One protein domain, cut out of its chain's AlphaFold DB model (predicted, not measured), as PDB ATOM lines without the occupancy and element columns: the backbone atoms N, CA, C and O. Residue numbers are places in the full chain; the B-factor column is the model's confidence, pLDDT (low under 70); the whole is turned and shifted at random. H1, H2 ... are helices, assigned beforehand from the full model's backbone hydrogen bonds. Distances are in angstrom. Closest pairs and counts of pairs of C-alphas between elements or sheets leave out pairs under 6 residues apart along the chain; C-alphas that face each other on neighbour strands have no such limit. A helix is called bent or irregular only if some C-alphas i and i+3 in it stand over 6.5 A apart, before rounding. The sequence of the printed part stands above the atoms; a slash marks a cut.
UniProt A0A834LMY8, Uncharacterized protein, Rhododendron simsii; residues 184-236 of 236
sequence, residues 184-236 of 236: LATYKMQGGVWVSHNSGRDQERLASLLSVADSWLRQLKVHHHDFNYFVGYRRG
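AT A GLANCE: This is residues 184 to 236 of the 236 residues of an uncharacterized protein of Rhododendron simsii (UniProt A0A834LMY8). An open, loose frame: an unnamed stretch, residues 184 to 200, leads round to one long helix, H1, along the longest axis, and after a tight turn a shorter helix, H2, comes back near H1. The turns at residues 196 to 201 and 218 to 223 stick out at the two ends. The printed part has 53 residues, with two named helices and no named strand; it is all helix, elongated, spanning 38 by 21 by 14 A, and only just loose, close to compact, with a radius of gyration of the C-alphas of 12.2 A.

IN THESE COORDINATES: H1, residues 201 to 219, begins at C-alpha 201 (-10.037, -17.894, 39.377) and is 26.4 A long. H2, residues 225 to 235, ends at C-alpha 235 (-31.847, -22.441, 35.825) and is 16.3 A long; it is only just irregular, C-alphas 230 and 233 being 6.8 A apart.

HOW THE PARTS SIT: H1 and H2 are near each other, their closest C-alphas 8.3 A apart. Each O i to N i+4 pair in H1 is within hydrogen-bond range, against 4 of 7 in H2.

THE WHOLE: The C-alphas of Asn 198 and Lys 221, the two farthest apart, are 37.9 A apart. The printed part has no cut. Its pLDDT is under 70 at residues 190 to 191, 197 to 199 and 233 to 236.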
ATOM      1  N   LEU A 184     -19.884 -10.519  30.524       93.44
ATOM      2  CA  LEU A 184     -19.958 -11.708  29.674       93.44
ATOM      3  C   LEU A 184     -21.116 -12.610  30.110       93.44
ATOM      4  O   LEU A 184     -21.218 -12.986  31.274       93.44
ATOM      5  N   ALA A 185     -21.943 -13.025  29.154       91.75
ATOM      6  CA  ALA A 185     -22.894 -14.116  29.322       91.75
ATOM      7  C   ALA A 185     -22.513 -15.246  28.370       91.75
ATOM      8  O   ALA A 185     -22.194 -15.005  27.209       91.75
ATOM      9  N   THR A 186     -22.525 -16.479  28.863       88.19
ATOM     10  CA  THR A 186     -22.083 -17.638  28.094       88.19
ATOM     11  C   THR A 186     -23.186 -18.682  28.008       88.19
ATOM     12  O   THR A 186     -23.906 -18.923  28.974       88.19
ATOM     13  N   TYR A 187     -23.305 -19.322  26.845       83.44
ATOM     14  CA  TYR A 187     -24.199 -20.455  26.616       83.44
ATOM     15  C   TYR A 187     -23.341 -21.694  26.428       83.44
ATOM     16  O   TYR A 187     -22.404 -21.681  25.632       83.44
ATOM     17  N   LYS A 188     -23.637 -22.756  27.184       74.50
ATOM     18  CA  LYS A 188     -22.924 -24.044  27.125       74.50
ATOM     19  C   LYS A 188     -21.405 -23.984  27.373       74.50
ATOM     20  O   LYS A 188     -20.734 -24.993  27.206       74.50
ATOM     21  N   MET A 189     -20.852 -22.865  27.846       71.31
ATOM     22  CA  MET A 189     -19.436 -22.776  28.250       71.31
ATOM     23  C   MET A 189     -19.178 -23.323  29.665       71.31
ATOM     24  O   MET A 189     -18.160 -23.018  30.281       71.31
ATOM     25  N   GLN A 190     -20.089 -24.128  30.211       60.88
ATOM     26  CA  GLN A 190     -19.925 -24.753  31.519       60.88
ATOM     27  C   GLN A 190     -19.171 -26.080  31.339       60.88
ATOM     28  O   GLN A 190     -19.696 -27.020  30.753       60.88
ATOM     29  N   GLY A 191     -17.915 -26.132  31.786       66.38
ATOM     30  CA  GLY A 191     -17.050 -27.310  31.668       66.38
ATOM     31  C   GLY A 191     -15.578 -26.991  31.941       66.38
ATOM     32  O   GLY A 191     -15.188 -25.824  31.991       66.38
ATOM     33  N   GLY A 192     -14.750 -28.028  32.101       73.56
ATOM     34  CA  GLY A 192     -13.327 -27.893  32.453       73.56
ATOM     35  C   GLY A 192     -12.445 -27.242  31.382       73.56
ATOM     36  O   GLY A 192     -11.329 -26.851  31.683       73.56
ATOM     37  N   VAL A 193     -12.935 -27.069  30.150       81.94
ATOM     38  CA  VAL A 193     -12.155 -26.464  29.055       81.94
ATOM     39  C   VAL A 193     -11.880 -24.978  29.301       81.94
ATOM     40  O   VAL A 193     -10.831 -24.484  28.920       81.94
ATOM     41  N   TRP A 194     -12.786 -24.237  29.939       83.81
ATOM     42  CA  TRP A 194     -12.632 -22.783  30.121       83.81
ATOM     43  C   TRP A 194     -11.874 -22.398  31.386       83.81
ATOM     44  O   TRP A 194     -11.388 -21.274  31.500       83.81
ATOM     45  N   VAL A 195     -11.802 -23.334  32.328       79.25
ATOM     46  CA  VAL A 195     -11.294 -23.124  33.674       79.25
ATOM     47  C   VAL A 195      -9.969 -23.851  33.779       79.25
ATOM     48  O   VAL A 195      -9.918 -25.069  33.633       79.25
ATOM     49  N   SER A 196      -8.893 -23.124  34.064       71.00
ATOM     50  CA  SER A 196      -7.631 -23.772  34.399       71.00
ATOM     51  C   SER A 196      -7.824 -24.649  35.641       71.00
ATOM     52  O   SER A 196      -8.297 -24.168  36.676       71.00
ATOM     53  N   HIS A 197      -7.435 -25.926  35.541       61.91
ATOM     54  CA  HIS A 197      -7.633 -26.986  36.547       61.91
ATOM     55  C   HIS A 197      -7.140 -26.616  37.960       61.91
ATOM     56  O   HIS A 197      -7.482 -27.277  38.934       61.91
ATOM     57  N   ASN A 198      -6.333 -25.561  38.089       57.97
ATOM     58  CA  ASN A 198      -5.521 -25.331  39.273       57.97
ATOM     59  C   ASN A 198      -5.853 -24.075  40.090       57.97
ATOM     60  O   ASN A 198      -5.114 -23.796  41.029       57.97
ATOM     61  N   SER A 199      -6.880 -23.276  39.755       63.31
ATOM     62  CA  SER A 199      -7.034 -21.993  40.472       63.31
ATOM     63  C   SER A 199      -8.431 -21.482  40.808       63.31
ATOM     64  O   SER A 199      -8.486 -20.529  41.577       63.31
ATOM     65  N   GLY A 200      -9.541 -22.024  40.283       78.00
ATOM     66  CA  GLY A 200     -10.903 -21.494  40.542       78.00
ATOM     67  C   GLY A 200     -11.154 -20.052  40.048       78.00
ATOM     68  O   GLY A 200     -12.286 -19.672  39.765       78.00
ATOM     69  N   ARG A 201     -10.086 -19.284  39.819       85.62
ATOM     70  CA  ARG A 201     -10.037 -17.894  39.377       85.62
ATOM     71  C   ARG A 201     -10.849 -17.656  38.114       85.62
ATOM     72  O   ARG A 201     -11.533 -16.646  38.017       85.62
ATOM     73  N   ASP A 202     -10.798 -18.574  37.150       88.06
ATOM     74  CA  ASP A 202     -11.580 -18.447  35.917       88.06
ATOM     75  C   ASP A 202     -13.086 -18.614  36.170       88.06
ATOM     76  O   ASP A 202     -13.888 -17.925  35.543       88.06
ATOM     77  N   GLN A 203     -13.485 -19.484  37.109       87.00
ATOM     78  CA  GLN A 203     -14.894 -19.631  37.496       87.00
ATOM     79  C   GLN A 203     -15.399 -18.375  38.198       87.00
ATOM     80  O   GLN A 203     -16.454 -17.857  37.837       87.00
ATOM     81  N   GLU A 204     -14.625 -17.850  39.149       89.75
ATOM     82  CA  GLU A 204     -14.936 -16.593  39.835       89.75
ATOM     83  C   GLU A 204     -15.004 -15.424  38.849       89.75
ATOM     84  O   GLU A 204     -15.933 -14.619  38.895       89.75
ATOM     85  N   ARG A 205     -14.071 -15.359  37.892       90.75
ATOM     86  CA  ARG A 205     -14.050 -14.326  36.851       90.75
ATOM     87  C   ARG A 205     -15.249 -14.431  35.910       90.75
ATOM     88  O   ARG A 205     -15.841 -13.406  35.587       90.75
ATOM     89  N   LEU A 206     -15.649 -15.637  35.503       90.44
ATOM     90  CA  LEU A 206     -16.876 -15.863  34.728       90.44
ATOM     91  C   LEU A 206     -18.127 -15.435  35.504       90.44
ATOM     92  O   LEU A 206     -19.006 -14.785  34.939       90.44
ATOM     93  N   ALA A 207     -18.208 -15.786  36.791       90.38
ATOM     94  CA  ALA A 207     -19.317 -15.393  37.655       90.38
ATOM     95  C   ALA A 207     -19.373 -13.868  37.841       90.38
ATOM     96  O   ALA A 207     -20.444 -13.271  37.729       90.38
ATOM     97  N   SER A 208     -18.217 -13.232  38.042       94.31
ATOM     98  CA  SER A 208     -18.079 -11.779  38.148       94.31
ATOM     99  C   SER A 208     -18.524 -11.073  36.864       94.31
ATOM    100  O   SER A 208     -19.402 -10.217  36.916       94.31
ATOM    101  N   LEU A 209     -18.012 -11.481  35.697       94.69
ATOM    102  CA  LEU A 209     -18.379 -10.887  34.405       94.69
ATOM    103  C   LEU A 209     -19.870 -11.048  34.082       94.69
ATOM    104  O   LEU A 209     -20.478 -10.142  33.507       94.69
ATOM    105  N   LEU A 210     -20.471 -12.177  34.459       93.94
ATOM    106  CA  LEU A 210     -21.914 -12.361  34.342       93.94
ATOM    107  C   LEU A 210     -22.678 -11.395  35.245       93.94
ATOM    108  O   LEU A 210     -23.628 -10.763  34.789       93.94
ATOM    109  N   SER A 211     -22.287 -11.312  36.516       95.12
ATOM    110  CA  SER A 211     -22.942 -10.452  37.504       95.12
ATOM    111  C   SER A 211     -22.889  -8.982  37.082       95.12
ATOM    112  O   SER A 211     -23.897  -8.275  37.150       95.12
ATOM    113  N   VAL A 212     -21.743  -8.542  36.551       96.62
ATOM    114  CA  VAL A 212     -21.576  -7.196  35.990       96.62
ATOM    115  C   VAL A 212     -22.502  -6.982  34.790       96.62
ATOM    116  O   VAL A 212     -23.164  -5.947  34.720       96.62
ATOM    117  N   ALA A 213     -22.608  -7.951  33.875       95.31
ATOM    118  CA  ALA A 213     -23.515  -7.855  32.731       95.31
ATOM    119  C   ALA A 213     -24.998  -7.774  33.152       95.31
ATOM    120  O   ALA A 213     -25.723  -6.911  32.654       95.31
ATOM    121  N   ASP A 214     -25.440  -8.618  34.093       94.56
ATOM    122  CA  ASP A 214     -26.816  -8.604  34.619       94.56
ATOM    123  C   ASP A 214     -27.135  -7.274  35.315       94.56
ATOM    124  O   ASP A 214     -28.140  -6.624  35.022       94.56
ATOM    125  N   SER A 215     -26.236  -6.827  36.196       95.50
ATOM    126  CA  SER A 215     -26.383  -5.571  36.938       95.50
ATOM    127  C   SER A 215     -26.457  -4.365  36.001       95.50
ATOM    128  O   SER A 215     -27.317  -3.501  36.175       95.50
ATOM    129  N   TRP A 216     -25.611  -4.331  34.966       92.88
ATOM    130  CA  TRP A 216     -25.608  -3.268  33.961       92.88
ATOM    131  C   TRP A 216     -26.936  -3.187  33.196       92.88
ATOM    132  O   TRP A 216     -27.531  -2.113  33.084       92.88
ATOM    133  N   LEU A 217     -27.451  -4.323  32.712       91.94
ATOM    134  CA  LEU A 217     -28.726  -4.367  31.987       91.94
ATOM    135  C   LEU A 217     -29.911  -3.958  32.875       91.94
ATOM    136  O   LEU A 217     -30.784  -3.204  32.433       91.94
ATOM    137  N   ARG A 218     -29.916  -4.391  34.144       92.00
ATOM    138  CA  ARG A 218     -30.923  -3.988  35.140       92.00
ATOM    139  C   ARG A 218     -30.889  -2.493  35.423       92.00
ATOM    140  O   ARG A 218     -31.948  -1.869  35.459       92.00
ATOM    141  N   GLN A 219     -29.700  -1.914  35.587       91.69
ATOM    142  CA  GLN A 219     -29.530  -0.480  35.827       91.69
ATOM    143  C   GLN A 219     -30.101   0.353  34.673       91.69
ATOM    144  O   GLN A 219     -30.753   1.372  34.907       91.69
ATOM    145  N   LEU A 220     -29.910  -0.103  33.434       89.44
ATOM    146  CA  LEU A 220     -30.467   0.544  32.245       89.44
ATOM    147  C   LEU A 220     -31.959   0.245  32.026       89.44
ATOM    148  O   LEU A 220     -32.574   0.868  31.163       89.44
ATOM    149  N   LYS A 221     -32.553  -0.677  32.798       90.50
ATOM    150  CA  LYS A 221     -33.926  -1.182  32.621       90.50
ATOM    151  C   LYS A 221     -34.181  -1.701  31.197       90.50
ATOM    152  O   LYS A 221     -35.277  -1.548  30.662       90.50
ATOM    153  N   VAL A 222     -33.164  -2.311  30.581       88.00
ATOM    154  CA  VAL A 222     -33.225  -2.829  29.205       88.00
ATOM    155  C   VAL A 222     -33.511  -4.324  29.221       88.00
ATOM    156  O   VAL A 222     -32.829  -5.099  29.891       88.00
ATOM    157  N   HIS A 223     -34.496  -4.747  28.430       88.00
ATOM    158  CA  HIS A 223     -34.733  -6.158  28.153       88.00
ATOM    159  C   HIS A 223     -33.889  -6.599  26.951       88.00
ATOM    160  O   HIS A 223     -34.196  -6.243  25.816       88.00
ATOM    161  N   HIS A 224     -32.828  -7.372  27.192       89.81
ATOM    162  CA  HIS A 224     -31.950  -7.864  26.129       89.81
ATOM    163  C   HIS A 224     -32.233  -9.341  25.828       89.81
ATOM    164  O   HIS A 224     -31.911 -10.219  26.630       89.81
ATOM    165  N   HIS A 225     -32.802  -9.627  24.652       89.31
ATOM    166  CA  HIS A 225     -33.210 -10.982  24.262       89.31
ATOM    167  C   HIS A 225     -32.052 -11.980  24.268       89.31
ATOM    168  O   HIS A 225     -32.180 -13.033  24.891       89.31
ATOM    169  N   ASP A 226     -30.910 -11.629  23.663       89.25
ATOM    170  CA  ASP A 226     -29.772 -12.553  23.623       89.25
ATOM    171  C   ASP A 226     -29.267 -12.868  25.028       89.25
ATOM    172  O   ASP A 226     -29.158 -14.035  25.383       89.25
ATOM    173  N   PHE A 227     -29.035 -11.856  25.872       91.25
ATOM    174  CA  PHE A 227     -28.633 -12.071  27.262       91.25
ATOM    175  C   PHE A 227     -29.572 -13.043  27.994       91.25
ATOM    176  O   PHE A 227     -29.108 -14.006  28.604       91.25
ATOM    177  N   ASN A 228     -30.888 -12.846  27.876       90.06
ATOM    178  CA  ASN A 228     -31.879 -13.730  28.493       90.06
ATOM    179  C   ASN A 228     -31.804 -15.158  27.941       90.06
ATOM    180  O   ASN A 228     -31.898 -16.114  28.708       90.06
ATOM    181  N   TYR A 229     -31.592 -15.310  26.633       89.25
ATOM    182  CA  TYR A 229     -31.367 -16.610  26.009       89.25
ATOM    183  C   TYR A 229     -30.092 -17.285  26.543       89.25
ATOM    184  O   TYR A 229     -30.136 -18.446  26.947       89.25
ATOM    185  N   PHE A 230     -28.974 -16.555  26.629       88.88
ATOM    186  CA  PHE A 230     -27.695 -17.064  27.136       88.88
ATOM    187  C   PHE A 230     -27.776 -17.484  28.616       88.88
ATOM    188  O   PHE A 230     -27.173 -18.484  29.005       88.88
ATOM    189  N   VAL A 231     -28.537 -16.764  29.448       87.50
ATOM    190  CA  VAL A 231     -28.656 -17.038  30.894       87.50
ATOM    191  C   VAL A 231     -29.768 -18.041  31.230       87.50
ATOM    192  O   VAL A 231     -29.645 -18.767  32.219       87.50
ATOM    193  N   GLY A 232     -30.822 -18.141  30.414       80.00
ATOM    194  CA  GLY A 232     -32.010 -18.962  30.688       80.00
ATOM    195  C   GLY A 232     -31.730 -20.454  30.899       80.00
ATOM    196  O   GLY A 232     -32.421 -21.104  31.676       80.00
ATOM    197  N   TYR A 233     -30.665 -20.985  30.295       63.09
ATOM    198  CA  TYR A 233     -30.276 -22.395  30.427       63.09
ATOM    199  C   TYR A 233     -29.532 -22.744  31.723       63.09
ATOM    200  O   TYR A 233     -29.263 -23.915  31.956       63.09
ATOM    201  N   ARG A 234     -29.194 -21.767  32.576       57.78
ATOM    202  CA  ARG A 234     -28.534 -22.032  33.869       57.78
ATOM    203  C   ARG A 234     -29.492 -22.275  35.037       57.78
ATOM    204  O   ARG A 234     -29.029 -22.487  36.151       57.78
ATOM    205  N   ARG A 235     -30.806 -22.212  34.804       48.19
ATOM    206  CA  ARG A 235     -31.847 -22.441  35.825       48.19
ATOM    207  C   ARG A 235     -32.669 -23.720  35.599       48.19
ATOM    208  O   ARG A 235     -33.704 -23.869  36.241       48.19
ATOM    209  N   GLY A 236     -32.244 -24.590  34.681       38.38
ATOM    210  CA  GLY A 236     -32.901 -25.863  34.366       38.38
ATOM    211  C   GLY A 236     -32.086 -27.061  34.811       38.38
ATOM    212  O   GLY A 236     -30.841 -26.934  34.822       38.38
TER     213      GLY A 236